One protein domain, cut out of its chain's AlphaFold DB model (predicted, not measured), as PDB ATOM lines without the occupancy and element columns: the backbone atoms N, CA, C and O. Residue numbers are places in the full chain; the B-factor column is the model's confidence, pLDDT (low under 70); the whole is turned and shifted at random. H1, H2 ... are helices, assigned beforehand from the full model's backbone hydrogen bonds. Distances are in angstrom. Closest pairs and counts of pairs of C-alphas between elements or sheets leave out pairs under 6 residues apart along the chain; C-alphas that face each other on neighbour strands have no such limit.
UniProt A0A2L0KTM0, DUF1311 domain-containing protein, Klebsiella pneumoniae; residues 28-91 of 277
ATOM      1  N   ASP A  28     114.481-130.159 125.858       88.44
ATOM      2  CA  ASP A  28     113.712-131.298 126.351       88.44
ATOM      3  C   ASP A  28     114.622-132.357 126.972       88.44
ATOM      4  O   ASP A  28     114.358-132.812 128.085       88.44
ATOM      5  N   GLU A  29     115.731-132.668 126.303       88.88
ATOM      6  CA  GLU A  29     116.778-133.548 126.822       88.88
ATOM      7  C   GLU A  29     117.420-132.968 128.089       88.88
ATOM      8  O   GLU A  29     117.488-133.654 129.108       88.88
ATOM      9  N   LEU A  30     117.777-131.675 128.079       90.94
ATOM     10  CA  LEU A  30     118.331-130.984 129.248       90.94
ATOM     11  C   LEU A  30     117.420-131.118 130.473       90.94
ATOM     12  O   LEU A  30     117.861-131.414 131.578       90.94
ATOM     13  N   MET A  31     116.127-130.871 130.282       90.25
ATOM     14  CA  MET A  31     115.149-130.815 131.366       90.25
ATOM     15  C   MET A  31     114.669-132.196 131.827       90.25
ATOM     16  O   MET A  31     114.043-132.276 132.894       90.25
ATOM     17  N   ALA A  32     114.948-133.242 131.044       88.06
ATOM     18  CA  ALA A  32     114.689-134.640 131.369       88.06
ATOM     19  C   ALA A  32     115.805-135.285 132.207       88.06
ATOM     20  O   ALA A  32     115.565-136.346 132.786       88.06
ATOM     21  N   LEU A  33     116.981-134.653 132.306       88.00
ATOM     22  CA  LEU A  33     118.090-135.158 133.115       88.00
ATOM     23  C   LEU A  33     117.669-135.405 134.577       88.00
ATOM     24  O   LEU A  33     116.905-134.606 135.147       88.00
ATOM     25  N   PRO A  34     118.198-136.470 135.217       87.06
ATOM     26  CA  PRO A  34     118.079-136.665 136.654       87.06
ATOM     27  C   PRO A  34     118.534-135.418 137.404       87.06
ATOM     28  O   PRO A  34     119.418-134.686 136.954       87.06
ATOM     29  N   ARG A  35     117.947-135.168 138.574       87.19
ATOM     30  CA  ARG A  35     118.251-133.963 139.349       87.19
ATOM     31  C   ARG A  35     119.738-133.882 139.693       87.19
ATOM     32  O   ARG A  35     120.307-132.796 139.685       87.19
ATOM     33  N   GLU A  36     120.347-135.018 139.994       86.69
ATOM     34  CA  GLU A  36     121.755-135.160 140.351       86.69
ATOM     35  C   GLU A  36     122.666-134.675 139.216       86.69
ATOM     36  O   GLU A  36     123.656-133.994 139.473       86.69
ATOM     37  N   GLU A  37     122.295-134.966 137.967       88.00
ATOM     38  CA  GLU A  37     123.023-134.551 136.764       88.00
ATOM     39  C   GLU A  37     122.696-133.103 136.387       88.00
ATOM     40  O   GLU A  37     123.598-132.281 136.236       88.00
ATOM     41  N   LEU A  38     121.406-132.750 136.341       87.69
ATOM     42  CA  LEU A  38     120.930-131.409 135.992       87.69
ATOM     43  C   LEU A  38     121.470-130.322 136.930       87.69
ATOM     44  O   LEU A  38     121.659-129.178 136.521       87.69
ATOM     45  N   CYS A  39     121.681-130.668 138.199       88.62
ATOM     46  CA  CYS A  39     122.149-129.755 139.238       88.62
ATOM     47  C   CYS A  39     123.634-129.930 139.572       88.62
ATOM     48  O   CYS A  39     124.151-129.210 140.435       88.62
ATOM     49  N   SER A  40     124.320-130.857 138.896       81.94
ATOM     50  CA  SER A  40     125.757-131.066 139.040       81.94
ATOM     51  C   SER A  40     126.512-129.771 138.744       81.94
ATOM     52  O   SER A  40     126.166-129.036 137.820       81.94
ATOM     53  N   ASN A  41     127.521-129.452 139.561       78.31
ATOM     54  CA  ASN A  41     128.344-128.242 139.432       78.31
ATOM     55  C   ASN A  41     127.553-126.914 139.354       78.31
ATOM     56  O   ASN A  41     128.034-125.933 138.792       78.31
ATOM     57  N   GLY A  42     126.350-126.855 139.942       74.62
ATOM     58  CA  GLY A  42     125.487-125.667 139.899       74.62
ATOM     59  C   GLY A  42     124.558-125.597 138.680       74.62
ATOM     60  O   GLY A  42     123.822-124.617 138.545       74.62
ATOM     61  N   GLY A  43     124.549-126.644 137.853       83.00
ATOM     62  CA  GLY A  43     123.732-126.788 136.655       83.00
ATOM     63  C   GLY A  43     124.315-126.103 135.414       83.00
ATOM     64  O   GLY A  43     125.407-125.534 135.469       83.00
ATOM     65  N   PRO A  44     123.590-126.145 134.283       85.00
ATOM     66  CA  PRO A  44     124.050-125.574 133.024       85.00
ATOM     67  C   PRO A  44     124.239-124.060 133.121       85.00
ATOM     68  O   PRO A  44     123.418-123.313 133.675       85.00
ATOM     69  N   SER A  45     125.330-123.590 132.532       83.00
ATOM     70  CA  SER A  45     125.616-122.176 132.365       83.00
ATOM     71  C   SER A  45     124.603-121.519 131.428       83.00
ATOM     72  O   SER A  45     123.892-122.151 130.644       83.00
ATOM     73  N   ARG A  46     124.553-120.184 131.479       83.00
ATOM     74  CA  ARG A  46     123.734-119.414 130.539       83.00
ATOM     75  C   ARG A  46     124.136-119.691 129.089       83.00
ATOM     76  O   ARG A  46     123.258-119.819 128.252       83.00
ATOM     77  N   SER A  47     125.436-119.749 128.815       79.38
ATOM     78  CA  SER A  47     125.950-119.925 127.459       79.38
ATOM     79  C   SER A  47     125.589-121.288 126.878       79.38
ATOM     80  O   SER A  47     125.265-121.356 125.701       79.38
ATOM     81  N   GLU A  48     125.582-122.346 127.694       83.06
ATOM     82  CA  GLU A  48     125.143-123.681 127.262       83.06
ATOM     83  C   GLU A  48     123.650-123.689 126.911       83.06
ATOM     84  O   GLU A  48     123.274-124.163 125.848       83.06
ATOM     85  N   ILE A  49     122.796-123.083 127.744       86.50
ATOM     86  CA  ILE A  49     121.356-122.977 127.444       86.50
ATOM     87  C   ILE A  49     121.108-122.113 126.206       86.50
ATOM     88  O   ILE A  49     120.287-122.473 125.365       86.50
ATOM     89  N   ASP A  50     121.805-120.981 126.089       85.12
ATOM     90  CA  ASP A  50     121.695-120.094 124.931       85.12
ATOM     91  C   ASP A  50     122.103-120.843 123.644       85.12
ATOM     92  O   ASP A  50     121.427-120.692 122.631       85.12
ATOM     93  N   LEU A  51     123.144-121.686 123.687       81.94
ATOM     94  CA  LEU A  51     123.578-122.505 122.550       81.94
ATOM     95  C   LEU A  51     122.520-123.546 122.155       81.94
ATOM     96  O   LEU A  51     122.115-123.582 120.999       81.94
ATOM     97  N   ILE A  52     121.989-124.303 123.119       86.38
ATOM     98  CA  ILE A  52     120.930-125.296 122.865       86.38
ATOM     99  C   ILE A  52     119.689-124.635 122.242       86.38
ATOM    100  O   ILE A  52     119.047-125.191 121.352       86.38
ATOM    101  N   LEU A  53     119.329-123.433 122.706       88.25
ATOM    102  CA  LEU A  53     118.216-122.671 122.141       88.25
ATOM    103  C   LEU A  53     118.503-122.189 120.712       88.25
ATOM    104  O   LEU A  53     117.592-122.183 119.886       88.25
ATOM    105  N   LEU A  54     119.743-121.790 120.419       83.69
ATOM    106  CA  LEU A  54     120.173-121.361 119.085       83.69
ATOM    107  C   LEU A  54     120.209-122.509 118.074       83.69
ATOM    108  O   LEU A  54     119.912-122.276 116.904       83.69
ATOM    109  N   ASP A  55     120.507-123.724 118.528       82.56
ATOM    110  CA  ASP A  55     120.499-124.934 117.700       82.56
ATOM    111  C   ASP A  55     119.083-125.524 117.532       82.56
ATOM    112  O   ASP A  55     118.874-126.511 116.824       82.56
ATOM    113  N   GLY A  56     118.078-124.891 118.146       83.38
ATOM    114  CA  GLY A  56     116.685-125.293 118.047       83.38
ATOM    115  C   GLY A  56     116.088-125.122 116.637       83.38
ATOM    116  O   GLY A  56     116.425-124.184 115.910       83.38
ATOM    117  N   PRO A  57     115.109-125.964 116.258       81.56
ATOM    118  CA  PRO A  57     114.526-126.004 114.909       81.56
ATOM    119  C   PRO A  57     113.890-124.688 114.432       81.56
ATOM    120  O   PRO A  57     113.836-124.435 113.227       81.56
ATOM    121  N   LEU A  58     113.411-123.835 115.347       83.50
ATOM    122  CA  LEU A  58     112.813-122.539 115.003       83.50
ATOM    123  C   LEU A  58     113.764-121.350 115.117       83.50
ATOM    124  O   LEU A  58     113.430-120.278 114.610       83.50
ATOM    125  N   ALA A  59     114.959-121.517 115.686       80.94
ATOM    126  CA  ALA A  59     115.876-120.406 115.902       80.94
ATOM    127  C   ALA A  59     116.287-119.740 114.580       80.94
ATOM    128  O   ALA A  59     116.108-118.532 114.410       80.94
ATOM    129  N   LEU A  60     116.766-120.521 113.605       78.19
ATOM    130  CA  LEU A  60     117.181-119.992 112.302       78.19
ATOM    131  C   LEU A  60     116.025-119.292 111.551       78.19
ATOM    132  O   LEU A  60     116.201-118.127 111.181       78.19
ATOM    133  N   PRO A  61     114.838-119.910 111.372       78.00
ATOM    134  CA  PRO A  61     113.682-119.226 110.790       78.00
ATOM    135  C   PRO A  61     113.280-117.944 111.531       78.00
ATOM    136  O   PRO A  61     112.928-116.950 110.896       78.00
ATOM    137  N   MET A  62     113.336-117.925 112.867       80.44
ATOM    138  CA  MET A  62     113.033-116.728 113.658       80.44
ATOM    139  C   MET A  62     114.014-115.593 113.346       80.44
ATOM    140  O   MET A  62     113.577-114.472 113.085       80.44
ATOM    141  N   TYR A  63     115.318-115.881 113.306       78.94
ATOM    142  CA  TYR A  63     116.346-114.889 112.972       78.94
ATOM    143  C   TYR A  63     116.247-114.377 111.537       78.94
ATOM    144  O   TYR A  63     116.493-113.197 111.302       78.94
ATOM    145  N   GLN A  64     115.890-115.237 110.583       78.75
ATOM    146  CA  GLN A  64     115.688-114.831 109.191       78.75
ATOM    147  C   GLN A  64     114.487-113.889 109.029       78.75
ATOM    148  O   GLN A  64     114.519-113.004 108.176       78.75
ATOM    149  N   ASN A  65     113.444-114.065 109.846       84.12
ATOM    150  CA  ASN A  65     112.232-113.249 109.790       84.12
ATOM    151  C   ASN A  65     112.376-111.910 110.528       84.12
ATOM    152  O   ASN A  65     112.066-110.863 109.965       84.12
ATOM    153  N   ASP A  66     112.816-111.938 111.788       87.12
ATOM    154  CA  ASP A  66     113.049-110.744 112.606       87.12
ATOM    155  C   ASP A  66     114.164-111.022 113.632       87.12
ATOM    156  O   ASP A  66     113.915-111.599 114.699       87.12
ATOM    157  N   PRO A  67     115.405-110.579 113.357       82.31
ATOM    158  CA  PRO A  67     116.536-110.796 114.252       82.31
ATOM    159  C   PRO A  67     116.364-110.187 115.649       82.31
ATOM    160  O   PRO A  67     116.957-110.679 116.610       82.31
ATOM    161  N   ASN A  68     115.615-109.090 115.786       82.75
ATOM    162  CA  ASN A  68     115.447-108.412 117.071       82.75
ATOM    163  C   ASN A  68     114.418-109.142 117.931       82.75
ATOM    164  O   ASN A  68     114.678-109.389 119.112       82.75
ATOM    165  N   ALA A  69     113.295-109.546 117.333       87.06
ATOM    166  CA  ALA A  69     112.307-110.377 118.008       87.06
ATOM    167  C   ALA A  69     112.895-111.742 118.398       87.06
ATOM    168  O   ALA A  69     112.703-112.184 119.529       87.06
ATOM    169  N   ALA A  70     113.682-112.369 117.514       83.94
ATOM    170  CA  ALA A  70     114.355-113.637 117.796       83.94
ATOM    171  C   ALA A  70     115.286-113.538 119.014       83.94
ATOM    172  O   ALA A  70     115.197-114.352 119.933       83.94
ATOM    173  N   ARG A  71     116.127-112.493 119.081       82.25
ATOM    174  CA  ARG A  71     116.997-112.247 120.246       82.25
ATOM    175  C   ARG A  71     116.209-112.052 121.534       82.25
ATOM    176  O   ARG A  71     116.636-112.541 122.578       82.25
ATOM    177  N   LEU A  72     115.100-111.312 121.480       89.62
ATOM    178  CA  LEU A  72     114.268-111.063 122.654       89.62
ATOM    179  C   LEU A  72     113.642-112.364 123.169       89.62
ATOM    180  O   LEU A  72     113.758-112.654 124.357       89.62
ATOM    181  N   LEU A  73     113.054-113.154 122.270       90.75
ATOM    182  CA  LEU A  73     112.402-114.421 122.600       90.75
ATOM    183  C   LEU A  73     113.390-115.437 123.177       90.75
ATOM    184  O   LEU A  73     113.152-115.964 124.259       90.75
ATOM    185  N   LEU A  74     114.533-115.658 122.522       88.12
ATOM    186  CA  LEU A  74     115.538-116.612 123.009       88.12
ATOM    187  C   LEU A  74     116.118-116.182 124.361       88.12
ATOM    188  O   LEU A  74     116.329-117.006 125.250       88.12
ATOM    189  N   LYS A  75     116.319-114.872 124.562       88.56
ATOM    190  CA  LYS A  75     116.738-114.330 125.859       88.56
ATOM    191  C   LYS A  75     115.692-114.600 126.942       88.56
ATOM    192  O   LYS A  75     116.068-114.941 128.062       88.56
ATOM    193  N   GLU A  76     114.410-114.430 126.631       94.25
ATOM    194  CA  GLU A  76     113.319-114.708 127.564       94.25
ATOM    195  C   GLU A  76     113.239-116.200 127.906       94.25
ATOM    196  O   GLU A  76     113.254-116.552 129.087       94.25
ATOM    197  N   GLN A  77     113.261-117.079 126.901       94.69
ATOM    198  CA  GLN A  77     113.289-118.532 127.090       94.69
ATOM    199  C   GLN A  77     114.469-118.956 127.972       94.69
ATOM    200  O   GLN A  77     114.275-119.621 128.988       94.69
ATOM    201  N   SER A  78     115.683-118.489 127.664       92.75
ATOM    202  CA  SER A  78     116.886-118.767 128.459       92.75
ATOM    203  C   SER A  78     116.721-118.364 129.925       92.75
ATOM    204  O   SER A  78     117.011-119.139 130.839       92.75
ATOM    205  N   GLN A  79     116.192-117.164 130.187       93.94
ATOM    206  CA  GLN A  79     115.949-116.700 131.553       93.94
ATOM    207  C   GLN A  79     114.944-117.585 132.299       93.94
ATOM    208  O   GLN A  79     115.174-117.922 133.464       93.94
ATOM    209  N   LYS A  80     113.852-117.975 131.639       95.50
ATOM    210  CA  LYS A  80     112.787-118.798 132.225       95.50
ATOM    211  C   LYS A  80     113.260-120.222 132.501       95.50
ATOM    212  O   LYS A  80     113.050-120.719 133.607       95.50
ATOM    213  N   ILE A  81     113.974-120.833 131.558       94.62
ATOM    214  CA  ILE A  81     114.573-122.167 131.702       94.62
ATOM    215  C   ILE A  81     115.566-122.173 132.866       94.62
ATOM    216  O   ILE A  81     115.459-122.999 133.768       94.62
ATOM    217  N   ARG A  82     116.472-121.189 132.936       93.06
ATOM    218  CA  ARG A  82     117.421-121.058 134.056       93.06
ATOM    219  C   ARG A  82     116.724-120.917 135.402       93.06
ATOM    220  O   ARG A  82     117.137-121.540 136.380       93.06
ATOM    221  N   ALA A  83     115.673-120.102 135.466       93.75
ATOM    222  CA  ALA A  83     114.883-119.949 136.680       93.75
ATOM    223  C   ALA A  83     114.236-121.280 137.094       93.75
ATOM    224  O   ALA A  83     114.273-121.637 138.274       93.75
ATOM    225  N   LYS A  84     113.711-122.045 136.128       93.62
ATOM    226  CA  LYS A  84     113.119-123.360 136.375       93.62
ATOM    227  C   LYS A  84     114.145-124.388 136.846       93.62
ATOM    228  O   LYS A  84     113.882-125.092 137.818       93.62
ATOM    229  N   ILE A  85     115.317-124.449 136.221       92.19
ATOM    230  CA  ILE A  85     116.411-125.337 136.637       92.19
ATOM    231  C   ILE A  85     116.840-124.995 138.064       92.19
ATOM    232  O   ILE A  85     116.865-125.868 138.928       92.19
ATOM    233  N   LYS A  86     117.052-123.708 138.371       91.38
ATOM    234  CA  LYS A  86     117.373-123.266 139.734       91.38
ATOM    235  C   LYS A  86     116.300-123.683 140.743       91.38
ATOM    236  O   LYS A  86     116.637-124.101 141.852       91.38
ATOM    237  N   GLN A  87     115.024-123.598 140.365       91.06
ATOM    238  CA  GLN A  87     113.915-124.077 141.186       91.06
ATOM    239  C   GLN A  87     114.009-125.593 141.419       91.06
ATOM    240  O   GLN A  87     113.950-126.016 142.571       91.06
ATOM    241  N   LYS A  88     114.208-126.397 140.362       88.94
ATOM    242  CA  LYS A  88     114.376-127.861 140.459       88.94
ATOM    243  C   LYS A  88     115.550-128.233 141.372       88.94
ATOM    244  O   LYS A  88     115.408-129.092 142.234       88.94
ATOM    245  N   CYS A  89     116.671-127.527 141.255       88.81
ATOM    246  CA  CYS A  89     117.860-127.769 142.069       88.81
ATOM    247  C   CYS A  89     117.712-127.341 143.529       88.81
ATOM    248  O   CYS A  89     118.333-127.942 144.402       88.81
ATOM    249  N   SER A  90     116.861-126.353 143.814       87.50
ATOM    250  CA  SER A  90     116.629-125.850 145.177       87.50
ATOM    251  C   SER A  90     115.461-126.535 145.894       87.50
ATOM    252  O   SER A  90     115.281-126.332 147.094       87.50
ATOM    253  N   ALA A  91     114.640-127.313 145.185       80.81
ATOM    254  CA  ALA A  91     113.473-127.967 145.765       80.81
ATOM    255  C   ALA A  91     113.906-128.987 146.829       80.81
ATOM    256  O   ALA A  91     114.712-129.866 146.559       80.81
TER     257      ALA A  91
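What this domain is: This is residues 28 to 91 of the 277 residues of the protein "DUF1311 domain-containing protein" of Klebsiella pneumoniae (UniProt A0A2L0KTM0). One long helix, H5, makes the length of a rod, and the four short helices before it, H1 to H4, string out along one side of it. Going along the printed part, the chain passes from H1 and H2, beside the last turns of H5, through H3 at its middle, to H4 at its first turns, where a tight turn folds it back into H5. The 64 printed residues hold five named helices, in the order H1, H2, H3, H4, H5, and no named strand; the class is all helix. The whole is only just compact, close to loose, with a radius of gyration of the C-alphas of 12.8 A, and spans 39 by 17 by 15 A.

Where its parts are: H1 is residues 28 to 32, beginning with C-alpha 28 at (113.712, -131.298, 126.351). H2 is residues 35 to 38. H3 is residues 46 to 54, 12.2 A from first to last C-alpha. H4 is residues 59 to 65, 10.1 A long. H5 is residues 67 to 90, 34.4 A from C-alpha 67 at (116.536, -110.796, 114.252) to C-alpha 90 at (116.629, -125.850, 145.177).

How they stand to each other: H5 is the hub, touching H2, H3 and H4. H1 is close to H5 but not clearly touching; their closest C-alphas, of Met 31 and Ile 85, are 7.7 A apart. H1 and H2 are also close but not clearly touching, with the C-alphas of Leu 30 and Leu 38 closest at 7.2 A. H2 touches residues 85 to 89 of H5, the C-alphas of Arg 35 and Cys 89 coming closest at 6.8 A. H3 touches residues 74 to 82 of H5, closest at the C-alphas of Asp 50 and Ser 78, 6.1 A apart, at a steep tilt of 52 degrees, opposite ways. H3 and H4 are close but not clearly touching, with the C-alphas of Leu 53 and Ala 59 closest at 7.0 A, at a steep tilt of 64 degrees, the same way. H4 and H5 form a helical hairpin: H4 touches residues 69 to 71 of H5 at a shallow tilt of 27 degrees, opposite ways, and the C-alphas of Met 62 and Ala 70 are closest at 5.3 A. H3 is apart from H1 and from H2, and H4 is apart from both of these too. In H1, H3, H4 and H5 every O i to N i+4 pair is within hydrogen-bond range; H2 is too short for such a pair.

The domain as a whole: The C-alphas farthest apart, of Gln 64 and Ala 91, are 38.9 A apart. The printed part has no cut. The links H1 to H2, H3 to H4 and H4 to H5 are tight, and that from H2 to H3, of 7 residues, is short. The mean pLDDT of the printed part is 86.3, and no printed residue is under 70.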